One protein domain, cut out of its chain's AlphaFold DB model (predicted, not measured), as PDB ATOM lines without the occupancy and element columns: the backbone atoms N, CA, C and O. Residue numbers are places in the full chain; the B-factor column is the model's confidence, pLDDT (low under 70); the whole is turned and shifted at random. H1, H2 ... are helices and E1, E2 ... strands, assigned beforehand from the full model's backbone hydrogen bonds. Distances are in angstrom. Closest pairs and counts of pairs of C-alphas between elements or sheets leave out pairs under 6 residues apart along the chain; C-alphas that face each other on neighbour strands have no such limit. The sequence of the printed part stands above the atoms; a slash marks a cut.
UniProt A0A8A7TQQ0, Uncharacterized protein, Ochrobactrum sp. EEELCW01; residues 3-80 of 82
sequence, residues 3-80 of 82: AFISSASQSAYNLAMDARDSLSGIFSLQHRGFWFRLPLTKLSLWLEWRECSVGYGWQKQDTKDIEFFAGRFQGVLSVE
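AT A GLANCE: This is residues 3 to 80 of the 82 residues of an uncharacterized protein of Ochrobactrum sp. EEELCW01 (UniProt A0A8A7TQQ0). A single twisted sheet of six strands forms the body, and one long helix, H1, sticks out from its E1 edge like a handle with residues 3 to 21. No helix covers either face of the sheet. The printed part has 78 residues, with one named helix followed by six named strands, H1 E1 E2 E3 E4 E5 E6; the sheet's order is E1, E2, E3, E6, E5, E4, antiparallel throughout, and the class is mixed, helices and strands. The whole is extended, with a radius of gyration of the C-alphas of 18.3 A and spans of 62 by 28 by 11 A, the helix making much of the length.

HOW THE PARTS SIT: H1, residues 3 to 24, is not on the sheet, with 2 pairs of C-alphas within 10 A. Every O i to N i+4 pair in H1 is within hydrogen-bond range. A tight link of 2 residues joins it to E1, residues 27 to 30, an edge strand. E1 forms a hairpin with E2, residues 33 to 37, at 169 degrees, with N 28 and O 35 at 2.9 A. E2 forms a hairpin with E3, residues 43 to 49, with N 34 and O 47 at 2.7 A. E1, E2 and E3 are a meander, each strand the antiparallel neighbour of the one before. E3 and E4, residues 55 to 62, are apart, though a tight link of 5 residues joins them. E4, the other edge strand, forms a hairpin with E5, residues 65 to 71, with N 59 and O 67 at 2.8 A. E5 forms a hairpin with E6, residues 73 to 79, with N 68 and O 75 at 2.8 A; E4, E5 and E6 are a second meander. E6 is the antiparallel neighbour of E3 at 167 degrees, with N 46 and O 76 at 2.8 A. E3, E4, E5 and E6 are a Greek key, four strands in a row of which the last three are a meander and the first pairs with the fourth. H1 is apart from E2, E3, E4, E5 and E6.

IN THESE COORDINATES: H1 begins at C-alpha 3 (207.496, 242.887, 89.912) and runs 31.5 A to C-alpha 24 (204.506, 218.446, 109.632). E1 measures 10.0 A and E2 13.5 A. E3 measures 20.2 A, E4 20.8 A, E5 19.8 A and E6 19.9 A. E6 ends at C-alpha 79 (188.585, 212.198, 117.252).

THE WHOLE: The C-alphas farthest apart, those of Ala 3 and Gly 55, are 62.3 A apart. Without residues 3 to 21 the body spans 34 by 29 by 11 A. The printed part has no cut and no long link. The mean pLDDT of the printed part is 77.6; residues 3 to 25 and residue 39 are under 70.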
ATOM      1  N   ALA A   3     208.216 242.959  88.632       51.94
ATOM      2  CA  ALA A   3     207.496 242.887  89.912       51.94
ATOM      3  C   ALA A   3     206.571 241.656  90.037       51.94
ATOM      4  O   ALA A   3     206.460 241.084  91.117       51.94
ATOM      5  N   PHE A   4     205.964 241.206  88.931       48.88
ATOM      6  CA  PHE A   4     205.020 240.075  88.918       48.88
ATOM      7  C   PHE A   4     205.693 238.710  89.138       48.88
ATOM      8  O   PHE A   4     205.107 237.821  89.751       48.88
ATOM      9  N   ILE A   5     206.934 238.546  88.668       52.03
ATOM     10  CA  ILE A   5     207.703 237.307  88.859       52.03
ATOM     11  C   ILE A   5     208.142 237.195  90.325       52.03
ATOM     12  O   ILE A   5     208.054 236.119  90.915       52.03
ATOM     13  N   SER A   6     208.525 238.316  90.947       55.66
ATOM     14  CA  SER A   6     208.911 238.353  92.361       55.66
ATOM     15  C   SER A   6     207.728 238.065  93.289       55.66
ATOM     16  O   SER A   6     207.879 237.288  94.226       55.66
ATOM     17  N   SER A   7     206.540 238.616  93.012       52.94
ATOM     18  CA  SER A   7     205.342 238.367  93.826       52.94
ATOM     19  C   SER A   7     204.837 236.926  93.712       52.94
ATOM     20  O   SER A   7     204.516 236.321  94.728       52.94
ATOM     21  N   ALA A   8     204.824 236.344  92.506       61.03
ATOM     22  CA  ALA A   8     204.424 234.947  92.313       61.03
ATOM     23  C   ALA A   8     205.390 233.965  93.003       61.03
ATOM     24  O   ALA A   8     204.953 232.990  93.611       61.03
ATOM     25  N   SER A   9     206.693 234.260  92.969       60.69
ATOM     26  CA  SER A   9     207.724 233.465  93.649       60.69
ATOM     27  C   SER A   9     207.582 233.532  95.173       60.69
ATOM     28  O   SER A   9     207.688 232.511  95.849       60.69
ATOM     29  N   GLN A  10     207.276 234.717  95.715       59.81
ATOM     30  CA  GLN A  10     207.033 234.910  97.145       59.81
ATOM     31  C   GLN A  10     205.768 234.173  97.614       59.81
ATOM     32  O   GLN A  10     205.777 233.526  98.657       59.81
ATOM     33  N   SER A  11     204.688 234.224  96.828       65.12
ATOM     34  CA  SER A  11     203.449 233.499  97.125       65.12
ATOM     35  C   SER A  11     203.638 231.984  97.069       65.12
ATOM     36  O   SER A  11     203.155 231.283  97.953       65.12
ATOM     37  N   ALA A  12     204.373 231.470  96.077       60.72
ATOM     38  CA  ALA A  12     204.698 230.048  95.991       60.72
ATOM     39  C   ALA A  12     205.557 229.582  97.178       60.72
ATOM     40  O   ALA A  12     205.331 228.499  97.710       60.72
ATOM     41  N   TYR A  13     206.501 230.414  97.628       61.41
ATOM     42  CA  TYR A  13     207.321 230.140  98.808       61.41
ATOM     43  C   TYR A  13     206.486 230.079 100.093       61.41
ATOM     44  O   TYR A  13     206.639 229.142 100.873       61.41
ATOM     45  N   ASN A  14     205.558 231.021 100.280       65.31
ATOM     46  CA  ASN A  14     204.655 231.021 101.432       65.31
ATOM     47  C   ASN A  14     203.701 229.821 101.403       65.31
ATOM     48  O   ASN A  14     203.540 229.160 102.418       65.31
ATOM     49  N   LEU A  15     203.152 229.465 100.239       64.44
ATOM     50  CA  LEU A  15     202.324 228.264 100.084       64.44
ATOM     51  C   LEU A  15     203.106 226.980 100.365       64.44
ATOM     52  O   LEU A  15     202.565 226.051 100.953       64.44
ATOM     53  N   ALA A  16     204.372 226.912  99.954       56.41
ATOM     54  CA  ALA A  16     205.229 225.769 100.245       56.41
ATOM     55  C   ALA A  16     205.569 225.679 101.740       56.41
ATOM     56  O   ALA A  16     205.606 224.577 102.284       56.41
ATOM     57  N   MET A  17     205.787 226.818 102.407       62.62
ATOM     58  CA  MET A  17     205.966 226.893 103.859       62.62
ATOM     59  C   MET A  17     204.690 226.485 104.603       62.62
ATOM     60  O   MET A  17     204.755 225.594 105.440       62.62
ATOM     61  N   ASP A  18     203.527 227.019 104.227       62.03
ATOM     62  CA  ASP A  18     202.232 226.667 104.822       62.03
ATOM     63  C   ASP A  18     201.876 225.196 104.585       62.03
ATOM     64  O   ASP A  18     201.367 224.516 105.478       62.03
ATOM     65  N   ALA A  19     202.173 224.669 103.392       59.12
ATOM     66  CA  ALA A  19     202.012 223.255 103.084       59.12
ATOM     67  C   ALA A  19     202.961 222.404 103.929       59.12
ATOM     68  O   ALA A  19     202.547 221.376 104.454       59.12
ATOM     69  N   ARG A  20     204.216 222.826 104.102       58.03
ATOM     70  CA  ARG A  20     205.202 222.124 104.929       58.03
ATOM     71  C   ARG A  20     204.804 222.117 106.402       58.03
ATOM     72  O   ARG A  20     204.862 221.056 107.019       58.03
ATOM     73  N   ASP A  21     204.379 223.250 106.946       61.50
ATOM     74  CA  ASP A  21     203.932 223.355 108.334       61.50
ATOM     75  C   ASP A  21     202.648 222.552 108.551       61.50
ATOM     76  O   ASP A  21     202.572 221.755 109.487       61.50
ATOM     77  N   SER A  22     201.693 222.626 107.620       57.88
ATOM     78  CA  SER A  22     200.493 221.782 107.644       57.88
ATOM     79  C   SER A  22     200.834 220.289 107.575       57.88
ATOM     80  O   SER A  22     200.275 219.500 108.330       57.88
ATOM     81  N   LEU A  23     201.780 219.887 106.715       62.16
ATOM     82  CA  LEU A  23     202.209 218.491 106.551       62.16
ATOM     83  C   LEU A  23     203.003 217.965 107.745       62.16
ATOM     84  O   LEU A  23     202.857 216.795 108.097       62.16
ATOM     85  N   SER A  24     203.788 218.816 108.408       61.22
ATOM     86  CA  SER A  24     204.506 218.446 109.632       61.22
ATOM     87  C   SER A  24     203.562 218.047 110.775       61.22
ATOM     88  O   SER A  24     203.919 217.220 111.610       61.22
ATOM     89  N   GLY A  25     202.329 218.570 110.771       65.44
ATOM     90  CA  GLY A  25     201.258 218.189 111.691       65.44
ATOM     91  C   GLY A  25     200.347 217.064 111.187       65.44
ATOM     92  O   GLY A  25     199.376 216.740 111.871       65.44
ATOM     93  N   ILE A  26     200.611 216.490 110.006       72.81
ATOM     94  CA  ILE A  26     199.780 215.450 109.370       72.81
ATOM     95  C   ILE A  26     200.351 214.054 109.587       72.81
ATOM     96  O   ILE A  26     199.577 213.111 109.673       72.81
ATOM     97  N   PHE A  27     201.667 213.877 109.696       74.12
ATOM     98  CA  PHE A  27     202.228 212.556 109.963       74.12
ATOM     99  C   PHE A  27     203.526 212.605 110.764       74.12
ATOM    100  O   PHE A  27     204.326 213.526 110.631       74.12
ATOM    101  N   SER A  28     203.747 211.579 111.582       78.25
ATOM    102  CA  SER A  28     204.992 211.378 112.320       78.25
ATOM    103  C   SER A  28     205.362 209.901 112.297       78.25
ATOM    104  O   SER A  28     204.569 209.039 112.668       78.25
ATOM    105  N   LEU A  29     206.569 209.603 111.823       76.75
ATOM    106  CA  LEU A  29     207.124 208.254 111.800       76.75
ATOM    107  C   LEU A  29     208.029 208.081 113.018       76.75
ATOM    108  O   LEU A  29     209.032 208.778 113.158       76.75
ATOM    109  N   GLN A  30     207.697 207.127 113.878       76.06
ATOM    110  CA  GLN A  30     208.585 206.615 114.913       76.06
ATOM    111  C   GLN A  30     209.075 205.215 114.544       76.06
ATOM    112  O   GLN A  30     208.513 204.527 113.698       76.06
ATOM    113  N   HIS A  31     210.132 204.764 115.215       73.88
ATOM    114  CA  HIS A  31     210.860 203.544 114.863       73.88
ATOM    115  C   HIS A  31     209.993 202.271 114.792       73.88
ATOM    116  O   HIS A  31     210.343 201.322 114.095       73.88
ATOM    117  N   ARG A  32     208.858 202.250 115.499       82.25
ATOM    118  CA  ARG A  32     207.893 201.142 115.510       82.25
ATOM    119  C   ARG A  32     206.459 201.591 115.296       82.25
ATOM    120  O   ARG A  32     205.557 200.786 115.463       82.25
ATOM    121  N   GLY A  33     206.228 202.847 114.941       84.25
ATOM    122  CA  GLY A  33     204.875 203.361 114.847       84.25
ATOM    123  C   GLY A  33     204.747 204.523 113.889       84.25
ATOM    124  O   GLY A  33     205.705 205.225 113.585       84.25
ATOM    125  N   PHE A  34     203.541 204.708 113.394       86.94
ATOM    126  CA  PHE A  34     203.175 205.756 112.476       86.94
ATOM    127  C   PHE A  34     201.968 206.485 113.037       86.94
ATOM    128  O   PHE A  34     200.925 205.890 113.309       86.94
ATOM    129  N   TRP A  35     202.129 207.786 113.206       85.88
ATOM    130  CA  TRP A  35     201.042 208.691 113.497       85.88
ATOM    131  C   TRP A  35     200.618 209.383 112.213       85.88
ATOM    132  O   TRP A  35     201.466 209.841 111.446       85.88
ATOM    133  N   PHE A  36     199.313 209.508 112.017       86.31
ATOM    134  CA  PHE A  36     198.730 210.244 110.915       86.31
ATOM    135  C   PHE A  36     197.456 210.952 111.342       86.31
ATOM    136  O   PHE A  36     196.503 210.321 111.790       86.31
ATOM    137  N   ARG A  37     197.408 212.263 111.151       84.69
ATOM    138  CA  ARG A  37     196.188 213.056 111.228       84.69
ATOM    139  C   ARG A  37     195.652 213.266 109.823       84.69
ATOM    140  O   ARG A  37     196.339 213.793 108.954       84.69
ATOM    141  N   LEU A  38     194.400 212.881 109.613       80.25
ATOM    142  CA  LEU A  38     193.717 213.093 108.346       80.25
ATOM    143  C   LEU A  38     193.544 214.605 108.111       80.25
ATOM    144  O   LEU A  38     192.859 215.258 108.910       80.25
ATOM    145  N   PRO A  39     194.114 215.172 107.030       69.88
ATOM    146  CA  PRO A  39     193.979 216.594 106.740       69.88
ATOM    147  C   PRO A  39     192.504 216.975 106.605       69.88
ATOM    148  O   PRO A  39     191.712 216.218 106.047       69.88
ATOM    149  N   LEU A  40     192.138 218.156 107.115       72.25
ATOM    150  CA  LEU A  40     190.769 218.703 107.094       72.25
ATOM    151  C   LEU A  40     189.737 217.925 107.926       72.25
ATOM    152  O   LEU A  40     188.553 218.258 107.911       72.25
ATOM    153  N   THR A  41     190.167 216.921 108.690       75.25
ATOM    154  CA  THR A  41     189.314 216.228 109.654       75.25
ATOM    155  C   THR A  41     189.910 216.338 111.051       75.25
ATOM    156  O   THR A  41     191.094 216.615 111.222       75.25
ATOM    157  N   LYS A  42     189.087 216.085 112.068       81.62
ATOM    158  CA  LYS A  42     189.553 215.978 113.455       81.62
ATOM    159  C   LYS A  42     190.020 214.553 113.800       81.62
ATOM    160  O   LYS A  42     190.097 214.209 114.971       81.62
ATOM    161  N   LEU A  43     190.248 213.704 112.794       83.00
ATOM    162  CA  LEU A  43     190.634 212.309 112.981       83.00
ATOM    163  C   LEU A  43     192.153 212.177 112.995       83.00
ATOM    164  O   LEU A  43     192.837 212.620 112.071       83.00
ATOM    165  N   SER A  44     192.666 211.492 114.007       87.75
ATOM    166  CA  SER A  44     194.050 211.039 114.061       87.75
ATOM    167  C   SER A  44     194.119 209.538 114.283       87.75
ATOM    168  O   SER A  44     193.290 208.960 114.980       87.75
ATOM    169  N   LEU A  45     195.128 208.917 113.695       88.56
ATOM    170  CA  LEU A  45     195.427 207.504 113.778       88.56
ATOM    171  C   LEU A  45     196.857 207.340 114.278       88.56
ATOM    172  O   LEU A  45     197.793 207.872 113.688       88.56
ATOM    173  N   TRP A  46     197.025 206.563 115.334       90.50
ATOM    174  CA  TRP A  46     198.300 205.977 115.708       90.50
ATOM    175  C   TRP A  46     198.288 204.500 115.340       90.50
ATOM    176  O   TRP A  46     197.315 203.809 115.629       90.50
ATOM    177  N   LEU A  47     199.350 204.012 114.712       90.94
ATOM    178  CA  LEU A  47     199.539 202.601 114.405       90.94
ATOM    179  C   LEU A  47     200.947 202.187 114.819       90.94
ATOM    180  O   LEU A  47     201.920 202.678 114.266       90.94
ATOM    181  N   GLU A  48     201.060 201.264 115.759       92.12
ATOM    182  CA  GLU A  48     202.305 200.699 116.262       92.12
ATOM    183  C   GLU A  48     202.437 199.221 115.865       92.12
ATOM    184  O   GLU A  48     201.492 198.433 115.947       92.12
ATOM    185  N   TRP A  49     203.642 198.830 115.461       91.31
ATOM    186  CA  TRP A  49     204.053 197.451 115.263       91.31
ATOM    187  C   TRP A  49     204.752 196.918 116.518       91.31
ATOM    188  O   TRP A  49     205.814 197.389 116.929       91.31
ATOM    189  N   ARG A  50     204.176 195.873 117.105       85.94
ATOM    190  CA  ARG A  50     204.652 195.201 118.314       85.94
ATOM    191  C   ARG A  50     205.528 194.000 117.943       85.94
ATOM    192  O   ARG A  50     205.311 193.329 116.934       85.94
ATOM    193  N   GLU A  51     206.522 193.693 118.775       87.88
ATOM    194  CA  GLU A  51     207.372 192.501 118.588       87.88
ATOM    195  C   GLU A  51     206.580 191.197 118.776       87.88
ATOM    196  O   GLU A  51     206.750 190.228 118.031       87.88
ATOM    197  N   CYS A  52     205.663 191.202 119.745       85.75
ATOM    198  CA  CYS A  52     204.799 190.079 120.083       85.75
ATOM    199  C   CYS A  52     203.380 190.294 119.547       85.75
ATOM    200  O   CYS A  52     202.905 191.424 119.442       85.75
ATOM    201  N   SER A  53     202.695 189.194 119.223       89.19
ATOM    202  CA  SER A  53     201.285 189.249 118.829       89.19
ATOM    203  C   SER A  53     200.430 189.677 120.025       89.19
ATOM    204  O   SER A  53     200.446 189.017 121.060       89.19
ATOM    205  N   VAL A  54     199.691 190.772 119.869       85.50
ATOM    206  CA  VAL A  54     198.715 191.328 120.818       85.50
ATOM    207  C   VAL A  54     197.300 190.775 120.601       85.50
ATOM    208  O   VAL A  54     196.370 191.154 121.305       85.50
ATOM    209  N   GLY A  55     197.129 189.842 119.660       89.00
ATOM    210  CA  GLY A  55     195.836 189.226 119.364       89.00
ATOM    211  C   GLY A  55     194.950 190.109 118.486       89.00
ATOM    212  O   GLY A  55     195.438 190.987 117.777       89.00
ATOM    213  N   TYR A  56     193.649 189.828 118.484       93.19
ATOM    214  CA  TYR A  56     192.669 190.556 117.681       93.19
ATOM    215  C   TYR A  56     191.560 191.086 118.571       93.19
ATOM    216  O   TYR A  56     190.995 190.344 119.374       93.19
ATOM    217  N   GLY A  57     191.229 192.358 118.402       91.00
ATOM    218  CA  GLY A  57     190.162 192.983 119.161       91.00
ATOM    219  C   GLY A  57     190.120 194.478 118.934       91.00
ATOM    220  O   GLY A  57     190.989 195.061 118.293       91.00
ATOM    221  N   TRP A  58     189.092 195.103 119.474       91.50
ATOM    222  CA  TRP A  58     189.014 196.545 119.566       91.50
ATOM    223  C   TRP A  58     188.302 196.899 120.857       91.50
ATOM    224  O   TRP A  58     187.423 196.171 121.323       91.50
ATOM    225  N   GLN A  59     188.712 198.008 121.444       88.69
ATOM    226  CA  GLN A  59     188.120 198.540 122.646       88.69
ATOM    227  C   GLN A  59     187.939 200.035 122.476       88.69
ATOM    228  O   GLN A  59     188.835 200.767 122.066       88.69
ATOM    229  N   LYS A  60     186.749 200.499 122.828       89.00
ATOM    230  CA  LYS A  60     186.501 201.920 122.980       89.00
ATOM    231  C   LYS A  60     187.103 202.361 124.319       89.00
ATOM    232  O   LYS A  60     186.588 201.948 125.357       89.00
ATOM    233  N   GLN A  61     188.196 203.126 124.293       78.12
ATOM    234  CA  GLN A  61     188.845 203.640 125.511       78.12
ATOM    235  C   GLN A  61     188.033 204.785 126.128       78.12
ATOM    236  O   GLN A  61     187.821 204.816 127.336       78.12
ATOM    237  N   ASP A  62     187.525 205.689 125.289       75.75
ATOM    238  CA  ASP A  62     186.659 206.802 125.686       75.75
ATOM    239  C   ASP A  62     185.650 207.087 124.557       75.75
ATOM    240  O   ASP A  62     185.641 206.449 123.505       75.75
ATOM    241  N   THR A  63     184.777 208.073 124.728       78.00
ATOM    242  CA  THR A  63     183.761 208.498 123.758       78.00
ATOM    243  C   THR A  63     184.349 208.768 122.364       78.00
ATOM    244  O   THR A  63     183.623 208.625 121.378       78.00
ATOM    245  N   LYS A  64     185.639 209.120 122.290       81.88
ATOM    246  CA  LYS A  64     186.340 209.608 121.094       81.88
ATOM    247  C   LYS A  64     187.492 208.724 120.617       81.88
ATOM    248  O   LYS A  64     187.952 208.942 119.500       81.88
ATOM    249  N   ASP A  65     187.910 207.758 121.430       88.38
ATOM    250  CA  ASP A  65     189.104 206.958 121.177       88.38
ATOM    251  C   ASP A  65     188.736 205.484 121.040       88.38
ATOM    252  O   ASP A  65     188.091 204.890 121.912       88.38
ATOM    253  N   ILE A  66     189.140 204.895 119.919       90.00
ATOM    254  CA  ILE A  66     188.975 203.479 119.616       90.00
ATOM    255  C   ILE A  66     190.363 202.884 119.458       90.00
ATOM    256  O   ILE A  66     191.071 203.162 118.492       90.00
ATOM    257  N   GLU A  67     190.732 202.042 120.407       92.38
ATOM    258  CA  GLU A  67     191.928 201.226 120.327       92.38
ATOM    259  C   GLU A  67     191.605 199.912 119.613       92.38
ATOM    260  O   GLU A  67     190.541 199.323 119.809       92.38
ATOM    261  N   PHE A  68     192.510 199.446 118.763       92.31
ATOM    262  CA  PHE A  68     192.366 198.197 118.032       92.31
ATOM    263  C   PHE A  68     193.678 197.419 117.983       92.31
ATOM    264  O   PHE A  68     194.774 197.977 117.988       92.31
ATOM    265  N   PHE A  69     193.542 196.102 117.911       92.56
ATOM    266  CA  PHE A  69     194.620 195.129 117.930       92.56
ATOM    267  C   PHE A  69     194.413 194.159 116.768       92.56
ATOM    268  O   PHE A  69     193.309 193.647 116.564       92.56
ATOM    269  N   ALA A  70     195.466 193.919 115.991       91.69
ATOM    270  CA  ALA A  70     195.437 193.028 114.840       91.69
ATOM    271  C   ALA A  70     196.763 192.269 114.693       91.69
ATOM    272  O   ALA A  70     197.688 192.691 113.995       91.69
ATOM    273  N   GLY A  71     196.866 191.126 115.367       92.62
ATOM    274  CA  GLY A  71     198.068 190.303 115.364       92.62
ATOM    275  C   GLY A  71     199.218 191.052 116.025       92.62
ATOM    276  O   GLY A  71     199.231 191.196 117.237       92.62
ATOM    277  N   ARG A  72     200.186 191.539 115.245       92.88
ATOM    278  CA  ARG A  72     201.311 192.357 115.743       92.88
ATOM    279  C   ARG A  72     201.048 193.861 115.698       92.88
ATOM    280  O   ARG A  72     201.888 194.628 116.149       92.88
ATOM    281  N   PHE A  73     199.914 194.286 115.160       90.50
ATOM    282  CA  PHE A  73     199.553 195.692 115.114       90.50
ATOM    283  C   PHE A  73     198.716 196.083 116.320       90.50
ATOM    284  O   PHE A  73     197.798 195.363 116.710       90.50
ATOM    285  N   GLN A  74     199.002 197.261 116.846       92.56
ATOM    286  CA  GLN A  74     198.166 197.974 117.794       92.56
ATOM    287  C   GLN A  74     197.939 199.371 117.233       92.56
ATOM    288  O   GLN A  74     198.863 199.975 116.703       92.56
ATOM    289  N   GLY A  75     196.732 199.901 117.322       91.31
ATOM    290  CA  GLY A  75     196.470 201.252 116.866       91.31
ATOM    291  C   GLY A  75     195.381 201.931 117.661       91.31
ATOM    292  O   GLY A  75     194.568 201.281 118.309       91.31
ATOM    293  N   VAL A  76     195.386 203.255 117.616       91.12
ATOM    294  CA  VAL A  76     194.401 204.105 118.275       91.12
ATOM    295  C   VAL A  76     193.871 205.085 117.247       91.12
ATOM    296  O   VAL A  76     194.632 205.831 116.635       91.12
ATOM    297  N   LEU A  77     192.560 205.067 117.044       89.69
ATOM    298  CA  LEU A  77     191.840 206.075 116.287       89.69
ATOM    299  C   LEU A  77     191.235 207.072 117.276       89.69
ATOM    300  O   LEU A  77     190.426 206.679 118.112       89.69
ATOM    301  N   SER A  78     191.587 208.345 117.142       87.31
ATOM    302  CA  SER A  78     191.123 209.430 118.007       87.31
ATOM    303  C   SER A  78     190.397 210.505 117.212       87.31
ATOM    304  O   SER A  78     190.800 210.852 116.098       87.31
ATOM    305  N   VAL A  79     189.333 211.057 117.800       86.88
ATOM    306  CA  VAL A  79     188.585 212.198 117.252       86.88
ATOM    307  C   VAL A  79     188.777 213.421 118.149       86.88
ATOM    308  O   VAL A  79     188.210 213.505 119.238       86.88
ATOM    309  N   GLU A  80     189.539 214.411 117.700       70.19
ATOM    310  CA  GLU A  80     189.735 215.657 118.442       70.19
ATOM    311  C   GLU A  80     188.451 216.510 118.451       70.19
ATOM    312  O   GLU A  80     187.673 216.533 117.497       70.19
TER     313      GLU A  80